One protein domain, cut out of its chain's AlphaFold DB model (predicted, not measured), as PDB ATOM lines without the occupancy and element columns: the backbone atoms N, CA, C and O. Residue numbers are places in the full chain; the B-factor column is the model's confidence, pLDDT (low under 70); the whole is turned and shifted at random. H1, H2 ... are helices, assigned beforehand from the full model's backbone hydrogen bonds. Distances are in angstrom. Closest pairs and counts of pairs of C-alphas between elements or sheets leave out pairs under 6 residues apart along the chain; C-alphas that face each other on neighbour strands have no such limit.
ATOM      1  N   GLU A  60     -28.734  48.664 -35.036       72.12
ATOM      2  CA  GLU A  60     -28.200  47.320 -35.260       72.12
ATOM      3  C   GLU A  60     -28.910  46.245 -34.427       72.12
ATOM      4  O   GLU A  60     -29.177  45.159 -34.936       72.12
ATOM      5  N   THR A  61     -29.268  46.527 -33.168       72.81
ATOM      6  CA  THR A  61     -29.986  45.546 -32.336       72.81
ATOM      7  C   THR A  61     -31.428  45.380 -32.801       72.81
ATOM      8  O   THR A  61     -31.963  44.273 -32.756       72.81
ATOM      9  N   VAL A  62     -32.042  46.446 -33.320       78.00
ATOM     10  CA  VAL A  62     -33.368  46.387 -33.952       78.00
ATOM     11  C   VAL A  62     -33.315  45.590 -35.256       78.00
ATOM     12  O   VAL A  62     -34.186  44.754 -35.489       78.00
ATOM     13  N   VAL A  63     -32.297  45.815 -36.090       81.88
ATOM     14  CA  VAL A  63     -32.073  45.061 -37.334       81.88
ATOM     15  C   VAL A  63     -31.851  43.582 -37.031       81.88
ATOM     16  O   VAL A  63     -32.531  42.738 -37.611       81.88
ATOM     17  N   LEU A  64     -30.988  43.262 -36.064       81.00
ATOM     18  CA  LEU A  64     -30.738  41.888 -35.635       81.00
ATOM     19  C   LEU A  64     -32.018  41.222 -35.116       81.00
ATOM     20  O   LEU A  64     -32.351  40.117 -35.532       81.00
ATOM     21  N   ALA A  65     -32.774  41.899 -34.250       81.62
ATOM     22  CA  ALA A  65     -34.028  41.366 -33.727       81.62
ATOM     23  C   ALA A  65     -35.059  41.110 -34.839       81.62
ATOM     24  O   ALA A  65     -35.733  40.082 -34.818       81.62
ATOM     25  N   ARG A  66     -35.164  42.015 -35.822       82.69
ATOM     26  CA  ARG A  66     -36.037  41.839 -36.993       82.69
ATOM     27  C   ARG A  66     -35.607  40.650 -37.840       82.69
ATOM     28  O   ARG A  66     -36.456  39.834 -38.179       82.69
ATOM     29  N   LEU A  67     -34.312  40.523 -38.120       86.62
ATOM     30  CA  LEU A  67     -33.772  39.429 -38.919       86.62
ATOM     31  C   LEU A  67     -34.003  38.068 -38.248       86.62
ATOM     32  O   LEU A  67     -34.469  37.132 -38.886       86.62
ATOM     33  N   LEU A  68     -33.734  37.959 -36.944       86.75
ATOM     34  CA  LEU A  68     -33.913  36.704 -36.203       86.75
ATOM     35  C   LEU A  68     -35.392  36.335 -35.998       86.75
ATOM     36  O   LEU A  68     -35.722  35.159 -35.813       86.75
ATOM     37  N   ALA A  69     -36.289  37.326 -36.031       86.62
ATOM     38  CA  ALA A  69     -37.735  37.122 -36.015       86.62
ATOM     39  C   ALA A  69     -38.317  36.791 -37.403       86.62
ATOM     40  O   ALA A  69     -39.458  36.331 -37.482       86.62
ATOM     41  N   ASP A  70     -37.563  37.006 -38.485       87.44
ATOM     42  CA  ASP A  70     -38.021  36.748 -39.844       87.44
ATOM     43  C   ASP A  70     -38.089  35.241 -40.119       87.44
ATOM     44  O   ASP A  70     -37.092  34.513 -40.166       87.44
ATOM     45  N   ARG A  71     -39.314  34.765 -40.335       86.19
ATOM     46  CA  ARG A  71     -39.597  33.362 -40.621       86.19
ATOM     47  C   ARG A  71     -38.966  32.891 -41.931       86.19
ATOM     48  O   ARG A  71     -38.543  31.743 -42.018       86.19
ATOM     49  N   THR A  72     -38.862  33.761 -42.931       89.31
ATOM     50  CA  THR A  72     -38.233  33.417 -44.212       89.31
ATOM     51  C   THR A  72     -36.741  33.152 -44.039       89.31
ATOM     52  O   THR A  72     -36.197  32.261 -44.687       89.31
ATOM     53  N   VAL A  73     -36.080  33.883 -43.137       86.31
ATOM     54  CA  VAL A  73     -34.665  33.685 -42.797       86.31
ATOM     55  C   VAL A  73     -34.490  32.366 -42.047       86.31
ATOM     56  O   VAL A  73     -33.581  31.597 -42.362       86.31
ATOM     57  N   GLN A  74     -35.396  32.044 -41.118       88.25
ATOM     58  CA  GLN A  74     -35.393  30.760 -40.406       88.25
ATOM     59  C   GLN A  74     -35.558  29.572 -41.369       88.25
ATOM     60  O   GLN A  74     -34.777  28.620 -41.322       88.25
ATOM     61  N   GLU A  75     -36.528  29.642 -42.284       86.00
ATOM     62  CA  GLU A  75     -36.808  28.590 -43.272       86.00
ATOM     63  C   GLU A  75     -35.665  28.433 -44.288       86.00
ATOM     64  O   GLU A  75     -35.251  27.307 -44.586       86.00
ATOM     65  N   ARG A  76     -35.083  29.543 -44.770       88.88
ATOM     66  CA  ARG A  76     -33.883  29.522 -45.623       88.88
ATOM     67  C   ARG A  76     -32.692  28.896 -44.901       88.88
ATOM     68  O   ARG A  76     -32.014  28.053 -45.484       88.88
ATOM     69  N   THR A  77     -32.481  29.240 -43.631       87.62
ATOM     70  CA  THR A  77     -31.402  28.679 -42.798       87.62
ATOM     71  C   THR A  77     -31.576  27.168 -42.605       87.62
ATOM     72  O   THR A  77     -30.626  26.409 -42.796       87.62
ATOM     73  N   ALA A  78     -32.797  26.710 -42.310       86.94
ATOM     74  CA  ALA A  78     -33.117  25.288 -42.170       86.94
ATOM     75  C   ALA A  78     -32.981  24.504 -43.488       86.94
ATOM     76  O   ALA A  78     -32.550  23.351 -43.500       86.94
ATOM     77  N   THR A  79     -33.329  25.126 -44.616       87.50
ATOM     78  CA  THR A  79     -33.193  24.510 -45.944       87.50
ATOM     79  C   THR A  79     -31.725  24.408 -46.355       87.50
ATOM     80  O   THR A  79     -31.284  23.366 -46.843       87.50
ATOM     81  N   ALA A  80     -30.950  25.470 -46.118       84.88
ATOM     82  CA  ALA A  80     -29.529  25.534 -46.445       84.88
ATOM     83  C   ALA A  80     -28.704  24.502 -45.668       84.88
ATOM     84  O   ALA A  80     -27.775  23.921 -46.229       84.88
ATOM     85  N   SER A  81     -29.073  24.216 -44.416       81.62
ATOM     86  CA  SER A  81     -28.390  23.207 -43.603       81.62
ATOM     87  C   SER A  81     -28.691  21.768 -44.032       81.62
ATOM     88  O   SER A  81     -28.030  20.849 -43.563       81.62
ATOM     89  N   ARG A  82     -29.672  21.531 -44.921       80.31
ATOM     90  CA  ARG A  82     -30.085  20.187 -45.379       80.31
ATOM     91  C   ARG A  82     -30.367  19.209 -44.226       80.31
ATOM     92  O   ARG A  82     -30.133  18.012 -44.364       80.31
ATOM     93  N   ARG A  83     -30.872  19.714 -43.089       73.44
ATOM     94  CA  ARG A  83     -31.055  18.973 -41.819       73.44
ATOM     95  C   ARG A  83     -29.760  18.512 -41.130       73.44
ATOM     96  O   ARG A  83     -29.834  17.757 -40.164       73.44
ATOM     97  N   HIS A  84     -28.594  18.962 -41.582       82.06
ATOM     98  CA  HIS A  84     -27.345  18.773 -40.860       82.06
ATOM     99  C   HIS A  84     -27.244  19.797 -39.735       82.06
ATOM    100  O   HIS A  84     -27.326  21.006 -39.964       82.06
ATOM    101  N   LEU A  85     -27.065  19.311 -38.511       84.25
ATOM    102  CA  LEU A  85     -26.967  20.168 -37.344       84.25
ATOM    103  C   LEU A  85     -25.634  20.928 -37.364       84.25
ATOM    104  O   LEU A  85     -24.588  20.282 -37.445       84.25
ATOM    105  N   PRO A  86     -25.641  22.271 -37.325       85.25
ATOM    106  CA  PRO A  86     -24.410  23.033 -37.431       85.25
ATOM    107  C   PRO A  86     -23.570  22.869 -36.160       85.25
ATOM    108  O   PRO A  86     -24.075  23.064 -35.054       85.25
ATOM    109  N   TYR A  87     -22.282  22.556 -36.312       83.88
ATOM    110  CA  TYR A  87     -21.320  22.535 -35.199       83.88
ATOM    111  C   TYR A  87     -20.711  23.921 -34.942       83.88
ATOM    112  O   TYR A  87     -20.336  24.265 -33.821       83.88
ATOM    113  N   ARG A  88     -20.655  24.754 -35.984       89.69
ATOM    114  CA  ARG A  88     -20.215  26.154 -35.935       89.69
ATOM    115  C   ARG A  88     -21.097  27.021 -36.819       89.69
ATOM    116  O   ARG A  88     -21.649  26.548 -37.811       89.69
ATOM    117  N   LEU A  89     -21.169  28.313 -36.518       85.69
ATOM    118  CA  LEU A  89     -21.972  29.251 -37.306       85.69
ATOM    119  C   LEU A  89     -21.480  29.383 -38.755       85.69
ATOM    120  O   LEU A  89     -22.277  29.663 -39.646       85.69
ATOM    121  N   GLY A  90     -20.196  29.113 -39.014       87.69
ATOM    122  CA  GLY A  90     -19.616  29.084 -40.361       87.69
ATOM    123  C   GLY A  90     -20.226  28.038 -41.301       87.69
ATOM    124  O   GLY A  90     -20.033  28.125 -42.509       87.69
ATOM    125  N   GLU A  91     -20.983  27.072 -40.778       89.12
ATOM    126  CA  GLU A  91     -21.748  26.102 -41.578       89.12
ATOM    127  C   GLU A  91     -23.093  26.666 -42.066       89.12
ATOM    128  O   GLU A  91     -23.789  26.023 -42.849       89.12
ATOM    129  N   LEU A  92     -23.434  27.896 -41.662       89.75
ATOM    130  CA  LEU A  92     -24.613  28.646 -42.097       89.75
ATOM    131  C   LEU A  92     -24.197  29.920 -42.867       89.75
ATOM    132  O   LEU A  92     -24.532  31.034 -42.455       89.75
ATOM    133  N   PRO A  93     -23.479  29.805 -44.002       89.00
ATOM    134  CA  PRO A  93     -22.894  30.960 -44.689       89.00
ATOM    135  C   PRO A  93     -23.939  31.959 -45.207       89.00
ATOM    136  O   PRO A  93     -23.672  33.155 -45.231       89.00
ATOM    137  N   GLY A  94     -25.141  31.496 -45.573       88.75
ATOM    138  CA  GLY A  94     -26.234  32.376 -46.008       88.75
ATOM    139  C   GLY A  94     -26.740  33.294 -44.892       88.75
ATOM    140  O   GLY A  94     -26.915  34.487 -45.120       88.75
ATOM    141  N   LEU A  95     -26.884  32.761 -43.673       89.94
ATOM    142  CA  LEU A  95     -27.257  33.542 -42.492       89.94
ATOM    143  C   LEU A  95     -26.187  34.590 -42.166       89.94
ATOM    144  O   LEU A  95     -26.512  35.739 -41.882       89.94
ATOM    145  N   LEU A  96     -24.910  34.198 -42.214       90.12
ATOM    146  CA  LEU A  96     -23.794  35.104 -41.932       90.12
ATOM    147  C   LEU A  96     -23.680  36.227 -42.966       90.12
ATOM    148  O   LEU A  96     -23.413  37.365 -42.588       90.12
ATOM    149  N   ALA A  97     -23.900  35.922 -44.247       90.00
ATOM    150  CA  ALA A  97     -23.909  36.920 -45.310       90.00
ATOM    151  C   ALA A  97     -25.059  37.923 -45.137       90.00
ATOM    152  O   ALA A  97     -24.832  39.124 -45.234       90.00
ATOM    153  N   GLU A  98     -26.266  37.449 -44.821       90.81
ATOM    154  CA  GLU A  98     -27.441  38.306 -44.612       90.81
ATOM    155  C   GLU A  98     -27.293  39.181 -43.357       90.81
ATOM    156  O   GLU A  98     -27.593  40.371 -43.394       90.81
ATOM    157  N   LEU A  99     -26.736  38.636 -42.268       89.06
ATOM    158  CA  LEU A  99     -26.370  39.409 -41.076       89.06
ATOM    159  C   LEU A  99     -25.350  40.508 -41.389       89.06
ATOM    160  O   LEU A  99     -25.517  41.649 -40.962       89.06
ATOM    161  N   ALA A 100     -24.288  40.163 -42.113       89.12
ATOM    162  CA  ALA A 100     -23.229  41.097 -42.464       89.12
ATOM    163  C   ALA A 100     -23.730  42.216 -43.391       89.12
ATOM    164  O   ALA A 100     -23.363  43.374 -43.193       89.12
ATOM    165  N   ASP A 101     -24.595  41.885 -44.352       90.00
ATOM    166  CA  ASP A 101     -25.221  42.839 -45.271       90.00
ATOM    167  C   ASP A 101     -26.167  43.799 -44.533       90.00
ATOM    168  O   ASP A 101     -25.989  45.015 -44.583       90.00
ATOM    169  N   GLN A 102     -27.102  43.264 -43.740       86.25
ATOM    170  CA  GLN A 102     -28.092  44.064 -43.008       86.25
ATOM    171  C   GLN A 102     -27.471  44.974 -41.943       86.25
ATOM    172  O   GLN A 102     -27.992  46.052 -41.659       86.25
ATOM    173  N   LEU A 103     -26.351  44.558 -41.348       84.75
ATOM    174  CA  LEU A 103     -25.617  45.364 -40.375       84.75
ATOM    175  C   LEU A 103     -24.588  46.302 -41.025       84.75
ATOM    176  O   LEU A 103     -23.978  47.096 -40.311       84.75
ATOM    177  N   GLY A 104     -24.376  46.225 -42.346       83.44
ATOM    178  CA  GLY A 104     -23.362  47.006 -43.060       83.44
ATOM    179  C   GLY A 104     -21.925  46.659 -42.650       83.44
ATOM    180  O   GLY A 104     -21.040  47.513 -42.682       83.44
ATOM    181  N   ARG A 105     -21.691  45.419 -42.204       84.12
ATOM    182  CA  ARG A 105     -20.438  44.941 -41.596       84.12
ATOM    183  C   ARG A 105     -19.976  43.653 -42.278       84.12
ATOM    184  O   ARG A 105     -20.128  42.574 -41.707       84.12
ATOM    185  N   PRO A 106     -19.372  43.731 -43.478       83.56
ATOM    186  CA  PRO A 106     -18.964  42.549 -44.244       83.56
ATOM    187  C   PRO A 106     -17.944  41.669 -43.503       83.56
ATOM    188  O   PRO A 106     -17.936  40.451 -43.662       83.56
ATOM    189  N   TRP A 107     -17.116  42.267 -42.641       83.62
ATOM    190  CA  TRP A 107     -16.138  41.553 -41.818       83.62
ATOM    191  C   TRP A 107     -16.785  40.665 -40.742       83.62
ATOM    192  O   TRP A 107     -16.185  39.676 -40.320       83.62
ATOM    193  N   LEU A 108     -18.022  40.957 -40.322       83.12
ATOM    194  CA  LEU A 108     -18.694  40.262 -39.219       83.12
ATOM    195  C   LEU A 108     -18.899  38.775 -39.515       83.12
ATOM    196  O   LEU A 108     -18.729  37.938 -38.630       83.12
ATOM    197  N   ALA A 109     -19.198  38.434 -40.772       87.19
ATOM    198  CA  ALA A 109     -19.376  37.051 -41.200       87.19
ATOM    199  C   ALA A 109     -18.133  36.191 -40.916       87.19
ATOM    200  O   ALA A 109     -18.261  35.049 -40.480       87.19
ATOM    201  N   HIS A 110     -16.930  36.743 -41.108       85.56
ATOM    202  CA  HIS A 110     -15.684  36.017 -40.871       85.56
ATOM    203  C   HIS A 110     -15.469  35.717 -39.382       85.56
ATOM    204  O   HIS A 110     -15.129  34.592 -39.020       85.56
ATOM    205  N   HIS A 111     -15.732  36.694 -38.512       81.56
ATOM    206  CA  HIS A 111     -15.573  36.530 -37.065       81.56
ATOM    207  C   HIS A 111     -16.630  35.613 -36.459       81.56
ATOM    208  O   HIS A 111     -16.326  34.804 -35.586       81.56
ATOM    209  N   LEU A 112     -17.865  35.693 -36.949       85.75
ATOM    210  CA  LEU A 112     -18.943  34.831 -36.484       85.75
ATOM    211  C   LEU A 112     -18.796  33.382 -36.970       85.75
ATOM    212  O   LEU A 112     -19.328  32.475 -36.336       85.75
ATOM    213  N   ALA A 113     -18.047  33.127 -38.047       87.44
ATOM    214  CA  ALA A 113     -17.892  31.785 -38.609       87.44
ATOM    215  C   ALA A 113     -17.263  30.766 -37.636       87.44
ATOM    216  O   ALA A 113     -17.517  29.564 -37.756       87.44
ATOM    217  N   THR A 114     -16.462  31.226 -36.673       85.81
ATOM    218  CA  THR A 114     -15.803  30.377 -35.666       85.81
ATOM    219  C   THR A 114     -16.644  30.165 -34.406       85.81
ATOM    220  O   THR A 114     -16.261  29.374 -33.546       85.81
ATOM    221  N   VAL A 115     -17.797  30.829 -34.291       83.19
ATOM    222  CA  VAL A 115     -18.657  30.757 -33.107       83.19
ATOM    223  C   VAL A 115     -19.341  29.390 -33.029       83.19
ATOM    224  O   VAL A 115     -20.042  28.972 -33.950       83.19
ATOM    225  N   THR A 116     -19.148  28.705 -31.902       82.44
ATOM    226  CA  THR A 116     -19.699  27.364 -31.608       82.44
ATOM    227  C   THR A 116     -20.745  27.366 -30.495       82.44
ATOM    228  O   THR A 116     -21.336  26.338 -30.184       82.44
ATOM    229  N   HIS A 117     -20.954  28.505 -29.840       74.75
ATOM    230  CA  HIS A 117     -21.835  28.638 -28.688       74.75
ATOM    231  C   HIS A 117     -22.382  30.064 -28.604       74.75
ATOM    232  O   HIS A 117     -21.849  30.985 -29.215       74.75
ATOM    233  N   GLY A 118     -23.463  30.240 -27.848       75.94
ATOM    234  CA  GLY A 118     -24.099  31.539 -27.634       75.94
ATOM    235  C   GLY A 118     -25.493  31.655 -28.262       75.94
ATOM    236  O   GLY A 118     -25.927  30.764 -28.994       75.94
ATOM    237  N   PRO A 119     -26.227  32.737 -27.960       77.75
ATOM    238  CA  PRO A 119     -27.609  32.952 -28.383       77.75
ATOM    239  C   PRO A 119     -27.803  32.843 -29.894       77.75
ATOM    240  O   PRO A 119     -28.670  32.091 -30.333       77.75
ATOM    241  N   LEU A 120     -26.953  33.488 -30.694       81.12
ATOM    242  CA  LEU A 120     -27.036  33.390 -32.154       81.12
ATOM    243  C   LEU A 120     -26.811  31.954 -32.666       81.12
ATOM    244  O   LEU A 120     -27.545  31.484 -33.537       81.12
ATOM    245  N   PHE A 121     -25.852  31.228 -32.080       83.56
ATOM    246  CA  PHE A 121     -25.621  29.815 -32.392       83.56
ATOM    247  C   PHE A 121     -26.817  28.944 -32.000       83.56
ATOM    248  O   PHE A 121     -27.309  28.170 -32.816       83.56
ATOM    249  N   THR A 122     -27.345  29.108 -30.784       85.44
ATOM    250  CA  THR A 122     -28.519  28.355 -30.313       85.44
ATOM    251  C   THR A 122     -29.767  28.639 -31.148       85.44
ATOM    252  O   THR A 122     -30.533  27.718 -31.430       85.44
ATOM    253  N   TRP A 123     -29.948  29.880 -31.609       88.62
ATOM    254  CA  TRP A 123     -31.008  30.246 -32.542       88.62
ATOM    255  C   TRP A 123     -30.843  29.520 -33.883       88.62
ATOM    256  O   TRP A 123     -31.774  28.838 -34.318       88.62
ATOM    257  N   GLY A 124     -29.656  29.575 -34.497       84.75
ATOM    258  CA  GLY A 124     -29.387  28.904 -35.775       84.75
ATOM    259  C   GLY A 124     -29.563  27.389 -35.674       84.75
ATOM    260  O   GLY A 124     -30.243  26.774 -36.492       84.75
ATOM    261  N   HIS A 125     -29.052  26.800 -34.595       84.69
ATOM    262  CA  HIS A 125     -29.242  25.396 -34.249       84.69
ATOM    263  C   HIS A 125     -30.730  25.031 -34.105       84.69
ATOM    264  O   HIS A 125     -31.171  24.008 -34.625       84.69
ATOM    265  N   SER A 126     -31.540  25.880 -33.456       84.38
ATOM    266  CA  SER A 126     -32.982  25.646 -33.288       84.38
ATOM    267  C   SER A 126     -33.765  25.675 -34.604       84.38
ATOM    268  O   SER A 126     -34.701  24.893 -34.760       84.38
ATOM    269  N   CYS A 127     -33.352  26.509 -35.567       84.25
ATOM    270  CA  CYS A 127     -33.975  26.566 -36.891       84.25
ATOM    271  C   CYS A 127     -33.836  25.227 -37.626       84.25
ATOM    272  O   CYS A 127     -34.776  24.770 -38.267       84.25
ATOM    273  N   VAL A 128     -32.679  24.574 -37.490       83.06
ATOM    274  CA  VAL A 128     -32.403  23.271 -38.112       83.06
ATOM    275  C   VAL A 128     -33.083  22.123 -37.365       83.06
ATOM    276  O   VAL A 128     -33.500  21.143 -37.981       83.06
ATOM    277  N   HIS A 129     -33.217  22.241 -36.042       75.25
ATOM    278  CA  HIS A 129     -33.782  21.188 -35.202       75.25
ATOM    279  C   HIS A 129     -35.314  21.171 -35.145       75.25
ATOM    280  O   HIS A 129     -35.879  20.168 -34.702       75.25
ATOM    281  N   ALA A 130     -35.992  22.260 -35.532       65.88
ATOM    282  CA  ALA A 130     -37.440  22.387 -35.404       65.88
ATOM    283  C   ALA A 130     -38.166  21.277 -36.195       65.88
ATOM    284  O   ALA A 130     -38.086  21.245 -37.427       65.88
ATOM    285  N   PRO A 131     -38.883  20.350 -35.526       51.38
ATOM    286  CA  PRO A 131     -39.605  19.303 -36.228       51.38
ATOM    287  C   PRO A 131     -40.717  19.938 -37.063       51.38
ATOM    288  O   PRO A 131     -41.502  20.748 -36.566       51.38
ATOM    289  N   THR A 132     -40.806  19.534 -38.328       53.00
ATOM    290  CA  THR A 132     -41.909  19.839 -39.243       53.00
ATOM    291  C   THR A 132     -43.197  19.179 -38.739       53.00
ATOM    292  O   THR A 132     -43.634  18.166 -39.275       53.00
TER     293      THR A 132
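AT A GLANCE: This is residues 60 to 132 of the 380 residues of an uncharacterized protein of Streptomyces sp. DH-12 (UniProt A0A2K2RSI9). Picture a small cluster of short helices, in which H2 and H3 form a helical hairpin with a long loop between them, H5 packs across H2, and the short H4 packs on H3. H1 lies at the edge of the cluster, reaching from near the last residue of H3 to near the first residues of H2. The printed part has 73 residues with five named helices, in the order H1, H2, H3, H4, H5, and no named strand; the class is all helix. The whole is compact, with a radius of gyration of the C-alphas of 11.3 A, and the C-alphas span 32 by 23 by 19 A.

IN THESE COORDINATES: Begin at C-alpha 60, printed at (-28.200, 47.320, -35.260); from there H1 runs through residues 60 to 69, 14.0 A from first to last C-alpha. Pass over Asp 70 and you are in H2, residues 71 to 80, also 14.0 A long. Next comes a stretch with no named element, residues 81 to 92, whose C-alphas lie 6 to 14 A from the mean of all C-alphas. Find C-alpha 93 at (-22.894, 30.960, -44.689); here H3 begins, and it runs to residue 102 over 14.2 A. Further on, residues 108 to 112 make H4, a helix of 5 residues. The longest helix by residues is H5, residues 119 to 129, which covers 14.9 A and ends at C-alpha 129 at (-33.782, 21.188, -35.202).

HOW THE PARTS SIT: Look first at H3, the hub, which touches three other helices: H1, H2 and H4. H1 and H3 only just touch, with 3 pairs of C-alphas within 8 A; the closest are those of Val 63 and Gln 102, 7.0 A apart, and the two helices run opposite ways at a steep tilt of 42 degrees. H2 and H3 are a helical hairpin: they touch, with the closest C-alphas, those of Thr 77 and Leu 95, 6.4 A apart, and they run opposite ways at a shallow tilt of 33 degrees, only just short of steep. H4 touches H3, with the closest C-alphas at Leu 96 and Ala 109, 4.9 A apart. Now go from H2 to H5: these touch, with the closest C-alphas, those of Ala 78 and Val 128, 4.6 A apart, and they run the same way at a steep tilt of 69 degrees, only just short of perpendicular. H1 and H5 are close but not clearly touching, with the closest C-alphas, those of Leu 68 and Trp 123, 8.0 A apart; they run the same way at a shallow tilt of 16 degrees. H3 and H5 are apart, but only just, with their closest C-alphas at 8.4 A; H4 and H5 are apart too. In the backbones of H1, H2, H3, H4 and H5, every O i to N i+4 pair is within hydrogen-bond range.

THE WHOLE: The two C-alphas farthest apart are those of Trp 107 and Thr 132, at 33.8 A, while the first and last printed C-alphas, those of Glu 60 and Thr 132, are 31.0 A apart. The printed part has no cut. The link from H2 to H3 is long, with 12 residues; those from H1 to H2 and from H3 to H4 are tight, and the one from H4 to H5 is short. Look in the B-factor column for the model's confidence: the mean pLDDT of the printed part is 83.4, and residues 130 to 132 are under 70.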